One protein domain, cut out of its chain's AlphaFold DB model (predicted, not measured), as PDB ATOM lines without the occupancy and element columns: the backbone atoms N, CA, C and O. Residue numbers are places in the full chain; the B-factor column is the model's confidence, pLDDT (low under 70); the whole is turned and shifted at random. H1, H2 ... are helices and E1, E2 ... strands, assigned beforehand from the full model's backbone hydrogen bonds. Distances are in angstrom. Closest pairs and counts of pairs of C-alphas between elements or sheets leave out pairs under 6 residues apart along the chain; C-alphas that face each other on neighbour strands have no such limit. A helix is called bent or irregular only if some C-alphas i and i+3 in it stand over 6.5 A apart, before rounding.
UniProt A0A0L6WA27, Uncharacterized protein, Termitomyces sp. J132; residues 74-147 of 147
ATOM      1  N   PRO A  74     -47.248  20.771 -11.674       89.44
ATOM      2  CA  PRO A  74     -48.104  20.574 -12.843       89.44
ATOM      3  C   PRO A  74     -47.338  20.143 -14.097       89.44
ATOM      4  O   PRO A  74     -47.751  19.189 -14.759       89.44
ATOM      5  N   LEU A  75     -46.212  20.798 -14.406       89.56
ATOM      6  CA  LEU A  75     -45.385  20.453 -15.564       89.56
ATOM      7  C   LEU A  75     -44.785  19.047 -15.432       89.56
ATOM      8  O   LEU A  75     -44.822  18.271 -16.390       89.56
ATOM      9  N   LEU A  76     -44.275  18.704 -14.244       88.00
ATOM     10  CA  LEU A  76     -43.757  17.364 -13.959       88.00
ATOM     11  C   LEU A  76     -44.830  16.297 -14.162       88.00
ATOM     12  O   LEU A  76     -44.599  15.317 -14.866       88.00
ATOM     13  N   THR A  77     -46.020  16.514 -13.604       85.75
ATOM     14  CA  THR A  77     -47.131  15.559 -13.695       85.75
ATOM     15  C   THR A  77     -47.581  15.365 -15.144       85.75
ATOM     16  O   THR A  77     -47.833  14.237 -15.566       85.75
ATOM     17  N   ALA A  78     -47.638  16.446 -15.931       89.44
ATOM     18  CA  ALA A  78     -48.055  16.422 -17.333       89.44
ATOM     19  C   ALA A  78     -47.085  15.673 -18.265       89.44
ATOM     20  O   ALA A  78     -47.489  15.249 -19.350       89.44
ATOM     21  N   HIS A  79     -45.818  15.521 -17.869       89.56
ATOM     22  CA  HIS A  79     -44.765  14.922 -18.698       89.56
ATOM     23  C   HIS A  79     -44.008  13.776 -18.021       89.56
ATOM     24  O   HIS A  79     -42.980  13.331 -18.533       89.56
ATOM     25  N   ARG A  80     -44.499  13.264 -16.888       85.44
ATOM     26  CA  ARG A  80     -43.843  12.210 -16.093       85.44
ATOM     27  C   ARG A  80     -43.521  10.933 -16.885       85.44
ATOM     28  O   ARG A  80     -42.564  10.234 -16.572       85.44
ATOM     29  N   ASP A  81     -44.260  10.649 -17.956       85.00
ATOM     30  CA  ASP A  81     -44.037   9.531 -18.883       85.00
ATOM     31  C   ASP A  81     -42.832   9.727 -19.829       85.00
ATOM     32  O   ASP A  81     -42.404   8.787 -20.506       85.00
ATOM     33  N   ARG A  82     -42.260  10.933 -19.873       86.00
ATOM     34  CA  ARG A  82     -41.141  11.330 -20.750       86.00
ATOM     35  C   ARG A  82     -39.923  11.832 -19.989       86.00
ATOM     36  O   ARG A  82     -38.955  12.260 -20.611       86.00
ATOM     37  N   LEU A  83     -39.986  11.827 -18.665       89.19
ATOM     38  CA  LEU A  83     -38.910  12.295 -17.810       89.19
ATOM     39  C   LEU A  83     -38.172  11.099 -17.205       89.19
ATOM     40  O   LEU A  83     -38.774  10.067 -16.888       89.19
ATOM     41  N   TRP A  84     -36.858  11.262 -17.084       90.19
ATOM     42  CA  TRP A  84     -35.942  10.367 -16.385       90.19
ATOM     43  C   TRP A  84     -35.021  11.226 -15.537       90.19
ATOM     44  O   TRP A  84     -34.510  12.239 -16.017       90.19
ATOM     45  N   PHE A  85     -34.813  10.818 -14.294       90.62
ATOM     46  CA  PHE A  85     -34.009  11.552 -13.336       90.62
ATOM     47  C   PHE A  85     -32.867  10.683 -12.832       90.62
ATOM     48  O   PHE A  85     -33.063   9.541 -12.416       90.62
ATOM     49  N   TYR A  86     -31.670  11.257 -12.868       90.31
ATOM     50  CA  TYR A  86     -30.503  10.728 -12.187       90.31
ATOM     51  C   TYR A  86     -30.125  11.713 -11.091       90.31
ATOM     52  O   TYR A  86     -29.771  12.854 -11.389       90.31
ATOM     53  N   PHE A  87     -30.212  11.277  -9.844       89.50
ATOM     54  CA  PHE A  87     -29.784  12.061  -8.696       89.50
ATOM     55  C   PHE A  87     -28.465  11.510  -8.176       89.50
ATOM     56  O   PHE A  87     -28.227  10.308  -8.255       89.50
ATOM     57  N   ALA A  88     -27.602  12.366  -7.635       89.00
ATOM     58  CA  ALA A  88     -26.483  11.873  -6.839       89.00
ATOM     59  C   ALA A  88     -27.009  11.161  -5.582       89.00
ATOM     60  O   ALA A  88     -28.146  11.380  -5.160       89.00
ATOM     61  N   GLU A  89     -26.185  10.305  -4.980       83.12
ATOM     62  CA  GLU A  89     -26.533   9.693  -3.693       83.12
ATOM     63  C   GLU A  89     -26.659  10.765  -2.602       83.12
ATOM     64  O   GLU A  89     -27.615  10.773  -1.827       83.12
ATOM     65  N   HIS A  90     -25.703  11.698  -2.581       80.69
ATOM     66  CA  HIS A  90     -25.700  12.844  -1.686       80.69
ATOM     67  C   HIS A  90     -25.696  14.140  -2.497       80.69
ATOM     68  O   HIS A  90     -24.773  14.401  -3.278       80.69
ATOM     69  N   ASP A  91     -26.749  14.934  -2.321       80.00
ATOM     70  CA  ASP A  91     -27.011  16.143  -3.093       80.00
ATOM     71  C   ASP A  91     -27.530  17.266  -2.184       80.00
ATOM     72  O   ASP A  91     -28.717  17.339  -1.856       80.00
ATOM     73  N   ASP A  92     -26.625  18.162  -1.797       80.19
ATOM     74  CA  ASP A  92     -26.954  19.329  -0.974       80.19
ATOM     75  C   ASP A  92     -27.641  20.458  -1.767       80.19
ATOM     76  O   ASP A  92     -27.980  21.494  -1.197       80.19
ATOM     77  N   TRP A  93     -27.811  20.306  -3.086       79.81
ATOM     78  CA  TRP A  93     -28.368  21.342  -3.960       79.81
ATOM     79  C   TRP A  93     -29.859  21.125  -4.205       79.81
ATOM     80  O   TRP A  93     -30.633  22.078  -4.157       79.81
ATOM     81  N   VAL A  94     -30.277  19.878  -4.437       79.44
ATOM     82  CA  VAL A  94     -31.697  19.535  -4.630       79.44
ATOM     83  C   VAL A  94     -32.436  19.469  -3.287       79.44
ATOM     84  O   VAL A  94     -33.572  19.940  -3.178       79.44
ATOM     85  N   GLY A  95     -31.790  18.926  -2.249       79.06
ATOM     86  CA  GLY A  95     -32.318  18.884  -0.884       79.06
ATOM     87  C   GLY A  95     -33.729  18.288  -0.783       79.06
ATOM     88  O   GLY A  95     -34.052  17.281  -1.411       79.06
ATOM     89  N   GLU A  96     -34.601  18.930   0.001       79.31
ATOM     90  CA  GLU A  96     -35.970  18.455   0.274       79.31
ATOM     91  C   GLU A  96     -36.881  18.431  -0.968       79.31
ATOM     92  O   GLU A  96     -37.877  17.708  -0.982       79.31
ATOM     93  N   GLN A  97     -36.540  19.175  -2.031       81.31
ATOM     94  CA  GLN A  97     -37.338  19.208  -3.264       81.31
ATOM     95  C   GLN A  97     -37.340  17.867  -4.000       81.31
ATOM     96  O   GLN A  97     -38.284  17.581  -4.734       81.31
ATOM     97  N   LEU A  98     -36.331  17.022  -3.766       82.19
ATOM     98  CA  LEU A  98     -36.277  15.662  -4.294       82.19
ATOM     99  C   LEU A  98     -37.529  14.867  -3.905       82.19
ATOM    100  O   LEU A  98     -38.143  14.250  -4.769       82.19
ATOM    101  N   ASN A  99     -37.955  14.940  -2.641       80.81
ATOM    102  CA  ASN A  99     -39.137  14.213  -2.175       80.81
ATOM    103  C   ASN A  99     -40.402  14.680  -2.905       80.81
ATOM    104  O   ASN A  99     -41.214  13.859  -3.305       80.81
ATOM    105  N   HIS A 100     -40.529  15.980  -3.182       81.00
ATOM    106  CA  HIS A 100     -41.650  16.502  -3.964       81.00
ATOM    107  C   HIS A 100     -41.631  16.041  -5.427       81.00
ATOM    108  O   HIS A 100     -42.693  15.869  -6.029       81.00
ATOM    109  N   VAL A 101     -40.444  15.821  -6.006       82.06
ATOM    110  CA  VAL A 101     -40.320  15.173  -7.318       82.06
ATOM    111  C   VAL A 101     -40.793  13.727  -7.222       82.06
ATOM    112  O   VAL A 101     -41.631  13.343  -8.027       82.06
ATOM    113  N   LEU A 102     -40.326  12.953  -6.237       81.06
ATOM    114  CA  LEU A 102     -40.732  11.553  -6.044       81.06
ATOM    115  C   LEU A 102     -42.255  11.427  -5.858       81.06
ATOM    116  O   LEU A 102     -42.892  10.666  -6.580       81.06
ATOM    117  N   ASP A 103     -42.850  12.262  -5.002       80.19
ATOM    118  CA  ASP A 103     -44.298  12.305  -4.742       80.19
ATOM    119  C   ASP A 103     -45.133  12.638  -5.993       80.19
ATOM    120  O   ASP A 103     -46.315  12.301  -6.077       80.19
ATOM    121  N   SER A 104     -44.536  13.320  -6.978       79.00
ATOM    122  CA  SER A 104     -45.201  13.663  -8.245       79.00
ATOM    123  C   SER A 104     -45.239  12.488  -9.238       79.00
ATOM    124  O   SER A 104     -45.918  12.562 -10.270       79.00
ATOM    125  N   PHE A 105     -44.515  11.402  -8.955       77.88
ATOM    126  CA  PHE A 105     -44.455  10.192  -9.770       77.88
ATOM    127  C   PHE A 105     -45.302   9.077  -9.142       77.88
ATOM    128  O   PHE A 105     -45.477   8.993  -7.933       77.88
ATOM    129  N   GLU A 106     -45.868   8.200  -9.975       73.50
ATOM    130  CA  GLU A 106     -46.505   6.985  -9.454       73.50
ATOM    131  C   GLU A 106     -45.426   6.007  -8.967       73.50
ATOM    132  O   GLU A 106     -44.403   5.886  -9.649       73.50
ATOM    133  N   PRO A 107     -45.655   5.242  -7.880       72.38
ATOM    134  CA  PRO A 107     -44.643   4.347  -7.303       72.38
ATOM    135  C   PRO A 107     -44.043   3.347  -8.305       72.38
ATOM    136  O   PRO A 107     -42.877   2.963  -8.213       72.38
ATOM    137  N   GLU A 108     -44.830   2.918  -9.296       62.56
ATOM    138  CA  GLU A 108     -44.353   2.026 -10.355       62.56
ATOM    139  C   GLU A 108     -43.443   2.740 -11.366       62.56
ATOM    140  O   GLU A 108     -42.475   2.149 -11.834       62.56
ATOM    141  N   LEU A 109     -43.709   4.013 -11.683       62.34
ATOM    142  CA  LEU A 109     -42.894   4.820 -12.601       62.34
ATOM    143  C   LEU A 109     -41.602   5.309 -11.939       62.34
ATOM    144  O   LEU A 109     -40.562   5.345 -12.599       62.34
ATOM    145  N   GLU A 110     -41.668   5.637 -10.649       65.88
ATOM    146  CA  GLU A 110     -40.530   6.036  -9.816       65.88
ATOM    147  C   GLU A 110     -39.397   5.005  -9.918       65.88
ATOM    148  O   GLU A 110     -38.276   5.343 -10.294       65.88
ATOM    149  N   LYS A 111     -39.726   3.719  -9.729       64.06
ATOM    150  CA  LYS A 111     -38.759   2.612  -9.712       64.06
ATOM    151  C   LYS A 111     -37.962   2.440 -11.012       64.06
ATOM    152  O   LYS A 111     -36.859   1.895 -10.981       64.06
ATOM    153  N   PHE A 112     -38.510   2.848 -12.159       67.56
ATOM    154  CA  PHE A 112     -37.853   2.674 -13.462       67.56
ATOM    155  C   PHE A 112     -37.189   3.943 -13.994       67.56
ATOM    156  O   PHE A 112     -36.266   3.855 -14.809       67.56
ATOM    157  N   ARG A 113     -37.677   5.119 -13.590       81.81
ATOM    158  CA  ARG A 113     -37.306   6.401 -14.208       81.81
ATOM    159  C   ARG A 113     -36.489   7.299 -13.302       81.81
ATOM    160  O   ARG A 113     -35.876   8.231 -13.813       81.81
ATOM    161  N   ILE A 114     -36.462   7.018 -12.006       86.44
ATOM    162  CA  ILE A 114     -35.687   7.772 -11.032       86.44
ATOM    163  C   ILE A 114     -34.621   6.845 -10.462       86.44
ATOM    164  O   ILE A 114     -34.920   5.780  -9.927       86.44
ATOM    165  N   VAL A 115     -33.358   7.225 -10.639       88.31
ATOM    166  CA  VAL A 115     -32.207   6.465 -10.155       88.31
ATOM    167  C   VAL A 115     -31.346   7.371  -9.294       88.31
ATOM    168  O   VAL A 115     -30.995   8.478  -9.699       88.31
ATOM    169  N   HIS A 116     -30.981   6.867  -8.120       86.38
ATOM    170  CA  HIS A 116     -29.945   7.459  -7.287       86.38
ATOM    171  C   HIS A 116     -28.594   6.861  -7.669       86.38
ATOM    172  O   HIS A 116     -28.471   5.655  -7.900       86.38
ATOM    173  N   GLY A 117     -27.588   7.721  -7.767       80.75
ATOM    174  CA  GLY A 117     -26.215   7.336  -8.018       80.75
ATOM    175  C   GLY A 117     -25.698   6.385  -6.946       80.75
ATOM    176  O   GLY A 117     -26.211   6.326  -5.833       80.75
ATOM    177  N   GLN A 118     -24.686   5.607  -7.318       83.00
ATOM    178  CA  GLN A 118     -24.000   4.705  -6.398       83.00
ATOM    179  C   GLN A 118     -23.169   5.483  -5.375       83.00
ATOM    180  O   GLN A 118     -22.855   6.660  -5.584       83.00
ATOM    181  N   GLU A 119     -22.761   4.778  -4.318       78.12
ATOM    182  CA  GLU A 119     -21.942   5.340  -3.250       78.12
ATOM    183  C   GLU A 119     -20.690   6.039  -3.799       78.12
ATOM    184  O   GLU A 119     -19.919   5.466  -4.574       78.12
ATOM    185  N   GLY A 120     -20.515   7.307  -3.419       79.75
ATOM    186  CA  GLY A 120     -19.371   8.130  -3.823       79.75
ATOM    187  C   GLY A 120     -19.544   8.946  -5.113       79.75
ATOM    188  O   GLY A 120     -18.610   9.655  -5.494       79.75
ATOM    189  N   ILE A 121     -20.709   8.912  -5.769       85.00
ATOM    190  CA  ILE A 121     -21.008   9.783  -6.919       85.00
ATOM    191  C   ILE A 121     -21.528  11.152  -6.421       85.00
ATOM    192  O   ILE A 121     -22.615  11.209  -5.846       85.00
ATOM    193  N   PRO A 122     -20.800  12.268  -6.643       86.88
ATOM    194  CA  PRO A 122     -21.183  13.595  -6.147       86.88
ATOM    195  C   PRO A 122     -22.232  14.273  -7.042       86.88
ATOM    196  O   PRO A 122     -22.362  13.905  -8.205       86.88
ATOM    197  N   HIS A 123     -22.888  15.341  -6.563       86.25
ATOM    198  CA  HIS A 123     -23.821  16.170  -7.358       86.25
ATOM    199  C   HIS A 123     -23.266  16.563  -8.741       86.25
ATOM    200  O   HIS A 123     -23.925  16.406  -9.764       86.25
ATOM    201  N   ALA A 124     -22.003  16.999  -8.801       86.75
ATOM    202  CA  ALA A 124     -21.322  17.328 -10.055       86.75
ATOM    203  C   ALA A 124     -20.812  16.075 -10.806       86.75
ATOM    204  O   ALA A 124     -19.700  16.062 -11.346       86.75
ATOM    205  N   PHE A 125     -21.603  14.998 -10.831       87.50
ATOM    206  CA  PHE A 125     -21.247  13.712 -11.438       87.50
ATOM    207  C   PHE A 125     -20.914  13.834 -12.922       87.50
ATOM    208  O   PHE A 125     -20.059  13.108 -13.420       87.50
ATOM    209  N   CYS A 126     -21.505  14.796 -13.631       82.88
ATOM    210  CA  CYS A 126     -21.224  15.040 -15.043       82.88
ATOM    211  C   CYS A 126     -19.763  15.440 -15.327       82.88
ATOM    212  O   CYS A 126     -19.323  15.306 -16.466       82.88
ATOM    213  N   LEU A 127     -18.998  15.886 -14.321       84.31
ATOM    214  CA  LEU A 127     -17.601  16.289 -14.501       84.31
ATOM    215  C   LEU A 127     -16.625  15.105 -14.519       84.31
ATOM    216  O   LEU A 127     -15.687  15.121 -15.308       84.31
ATOM    217  N   ASN A 128     -16.831  14.094 -13.666       86.38
ATOM    218  CA  ASN A 128     -15.873  12.989 -13.464       86.38
ATOM    219  C   ASN A 128     -16.508  11.583 -13.410       86.38
ATOM    220  O   ASN A 128     -15.786  10.600 -13.299       86.38
ATOM    221  N   HIS A 129     -17.837  11.472 -13.496       89.81
ATOM    222  CA  HIS A 129     -18.600  10.213 -13.465       89.81
ATOM    223  C   HIS A 129     -19.540  10.097 -14.679       89.81
ATOM    224  O   HIS A 129     -20.638   9.535 -14.617       89.81
ATOM    225  N   GLY A 130     -19.118  10.677 -15.808       90.06
ATOM    226  CA  GLY A 130     -19.899  10.701 -17.044       90.06
ATOM    227  C   GLY A 130     -20.141   9.308 -17.629       90.06
ATOM    228  O   GLY A 130     -21.198   9.078 -18.207       90.06
ATOM    229  N   GLU A 131     -19.215   8.363 -17.441       91.81
ATOM    230  CA  GLU A 131     -19.385   6.979 -17.901       91.81
ATOM    231  C   GLU A 131     -20.521   6.263 -17.159       91.81
ATOM    232  O   GLU A 131     -21.336   5.584 -17.782       91.81
ATOM    233  N   GLN A 132     -20.627   6.458 -15.842       91.31
ATOM    234  CA  GLN A 132     -21.689   5.892 -15.014       91.31
ATOM    235  C   GLN A 132     -23.053   6.449 -15.434       91.31
ATOM    236  O   GLN A 132     -23.988   5.678 -15.660       91.31
ATOM    237  N   LEU A 133     -23.149   7.770 -15.620       91.38
ATOM    238  CA  LEU A 133     -24.367   8.403 -16.124       91.38
ATOM    239  C   LEU A 133     -24.715   7.907 -17.535       91.38
ATOM    240  O   LEU A 133     -25.865   7.569 -17.806       91.38
ATOM    241  N   ALA A 134     -23.734   7.814 -18.436       92.75
ATOM    242  CA  ALA A 134     -23.946   7.334 -19.799       92.75
ATOM    243  C   ALA A 134     -24.430   5.876 -19.827       92.75
ATOM    244  O   ALA A 134     -25.332   5.543 -20.597       92.75
ATOM    245  N   SER A 135     -23.879   5.020 -18.961       93.00
ATOM    246  CA  SER A 135     -24.333   3.640 -18.769       93.00
ATOM    247  C   SER A 135     -25.791   3.592 -18.305       93.00
ATOM    248  O   SER A 135     -26.597   2.861 -18.885       93.00
ATOM    249  N   GLN A 136     -26.172   4.428 -17.333       92.25
ATOM    250  CA  GLN A 136     -27.560   4.515 -16.875       92.25
ATOM    251  C   GLN A 136     -28.504   4.985 -17.994       92.25
ATOM    252  O   GLN A 136     -29.545   4.370 -18.234       92.25
ATOM    253  N   CYS A 137     -28.114   6.020 -18.743       92.44
ATOM    254  CA  CYS A 137     -28.866   6.489 -19.905       92.44
ATOM    255  C   CYS A 137     -29.021   5.393 -20.966       92.44
ATOM    256  O   CYS A 137     -30.096   5.236 -21.546       92.44
ATOM    257  N   HIS A 138     -27.976   4.600 -21.212       94.00
ATOM    258  CA  HIS A 138     -28.034   3.479 -22.145       94.00
ATOM    259  C   HIS A 138     -29.058   2.420 -21.709       94.00
ATOM    260  O   HIS A 138     -29.820   1.927 -22.544       94.00
ATOM    261  N   GLN A 139     -29.131   2.109 -20.412       91.94
ATOM    262  CA  GLN A 139     -30.133   1.186 -19.872       91.94
ATOM    263  C   GLN A 139     -31.561   1.704 -20.084       91.94
ATOM    264  O   GLN A 139     -32.409   0.950 -20.563       91.94
ATOM    265  N   TRP A 140     -31.816   2.988 -19.812       92.25
ATOM    266  CA  TRP A 140     -33.121   3.609 -20.079       92.25
ATOM    267  C   TRP A 140     -33.487   3.588 -21.566       92.25
ATOM    268  O   TRP A 140     -34.615   3.271 -21.930       92.25
ATOM    269  N   LEU A 141     -32.532   3.865 -22.456       92.00
ATOM    270  CA  LEU A 141     -32.780   3.811 -23.898       92.00
ATOM    271  C   LEU A 141     -33.111   2.396 -24.385       92.00
ATOM    272  O   LEU A 141     -33.905   2.240 -25.311       92.00
ATOM    273  N   ASN A 142     -32.517   1.363 -23.789       90.62
ATOM    274  CA  ASN A 142     -32.831  -0.019 -24.138       90.62
ATOM    275  C   ASN A 142     -34.201  -0.450 -23.604       90.62
ATOM    276  O   ASN A 142     -34.924  -1.122 -24.336       90.62
ATOM    277  N   SER A 143     -34.590  -0.034 -22.392       84.94
ATOM    278  CA  SER A 143     -35.914  -0.363 -21.842       84.94
ATOM    279  C   SER A 143     -37.054   0.248 -22.663       84.94
ATOM    280  O   SER A 143     -38.106  -0.368 -22.815       84.94
ATOM    281  N   LEU A 144     -36.816   1.413 -23.272       83.38
ATOM    282  CA  LEU A 144     -37.747   2.043 -24.210       83.38
ATOM    283  C   LEU A 144     -37.913   1.270 -25.521       83.38
ATOM    284  O   LEU A 144     -38.983   1.313 -26.111       83.38
ATOM    285  N   LYS A 145     -36.866   0.588 -25.997       75.88
ATOM    286  CA  LYS A 145     -36.923  -0.211 -27.236       75.88
ATOM    287  C   LYS A 145     -37.627  -1.554 -27.049       75.88
ATOM    288  O   LYS A 145     -37.973  -2.190 -28.039       75.88
ATOM    289  N   SER A 146     -37.755  -2.014 -25.807       60.28
ATOM    290  CA  SER A 146     -38.432  -3.265 -25.449       60.28
ATOM    291  C   SER A 146     -39.924  -3.107 -25.131       60.28
ATOM    292  O   SER A 146     -40.577  -4.115 -24.865       60.28
ATOM    293  N   LEU A 147     -40.435  -1.871 -25.131       55.72
ATOM    294  CA  LEU A 147     -41.857  -1.517 -25.042       55.72
ATOM    295  C   LEU A 147     -42.477  -1.443 -26.444       55.72
ATOM    296  O   LEU A 147     -43.657  -1.833 -26.567       55.72
TER     297      LEU A 147
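This is residues 74 to 147 of the 147 residues of an uncharacterized protein of Termitomyces sp. J132 (UniProt A0A0L6WA27). Two short parallel strands, E1 and E2, lie side by side in the middle, with the long helix H5 along one side of them and the short helix H2 on the other side. H1 and H3 sit at the end where the strands begin, and H4 sits at the opposite end, where H5 starts and from which it runs back toward the H1 and H3 end. The helices are loosely set round the strands, with few contacts between them. The printed part has 74 residues with five named helices and two named strands, in the order H1, E1, H2, H3, E2, H4, H5; the class is mostly helix, and the sheet has the order E1, E2, parallel. The whole is compact, with a radius of gyration of the C-alphas of 12.8 A and spans of 32 by 31 by 18 A.

The first element is H1, residues 74 to 82, beginning with C-alpha 74 at (-48.104, 20.574, -12.843) and measuring 14.0 A from first to last C-alpha. H1 is irregular: C-alphas 78 and 81 are 8.1 A apart. E1 follows at residues 85 to 87, 6.3 A long, with C-alpha 85 at (-34.009, 11.552, -13.336). H2 is residues 97 to 103, 9.9 A long, and H3 is residues 107 to 113, 10.3 A long. E2, residues 114 to 116, comes next with no residue between it and H3 and is 6.9 A long. H4 is residues 125 to 128, 5.8 A long. H5, residues 130 to 145, is the longest helix, with 22.6 A from first to last C-alpha, and it ends with C-alpha 145 at (-36.923, -0.211, -27.236).

E1 and E2 are parallel neighbours at 16 degrees between their directions, and C-alphas 86 and 115, which face each other, are 5.0 A apart. N 87 and O 115 are within hydrogen-bond range at 2.9 A, as are N 115 and O 85 at 2.9 A. E1, H2, H3 and E2 form a strand-helix-strand unit, two parallel neighbour strands with helices between them along the chain, and its crossover is right-handed. The closest C-alphas of E1 and H5 are those of Tyr 86 and Leu 133, 7.7 A apart, while E2 and H5 are only just apart, 8.4 A at the closest. H2 and H3 are close but not clearly touching, with the C-alphas of Leu 102 and Glu 110 closest at 6.7 A; they run opposite ways at a steep tilt of 58 degrees. H1 and H3 are close but not clearly touching, with Asp 81 and Leu 109 closest at 7.9 A between C-alphas; they run the same way at a steep tilt of 62 degrees. H4 and H5 are close but not clearly touching, the closest C-alphas being those of Cys 126 and Leu 133, 7.4 A apart. Among the pairs that are apart are H1 and H5, and H2 and H5. Every O i to N i+4 pair is within hydrogen-bond range in H2 and H5, against 3 of 5 in H1 and 1 of 3 in H3, where 2 of 4 O i to N i+3 pairs are within range; H4 is too short for an O i to N i+4 pair.

The two C-alphas farthest apart are those of Asp 92 and Ser 146, at 35.2 A. The printed part has no cut, and it ends at Leu 147, the chain's last residue. The links H1 to E1, H2 to H3, H3 to E2 and H4 to H5 are tight, those from E1 to H2 and from E2 to H4 are short, and none is long. The mean pLDDT of the printed part is 83.2, and this predicted model has low confidence, under 70, at residues 108 to 112 and 146 to 147.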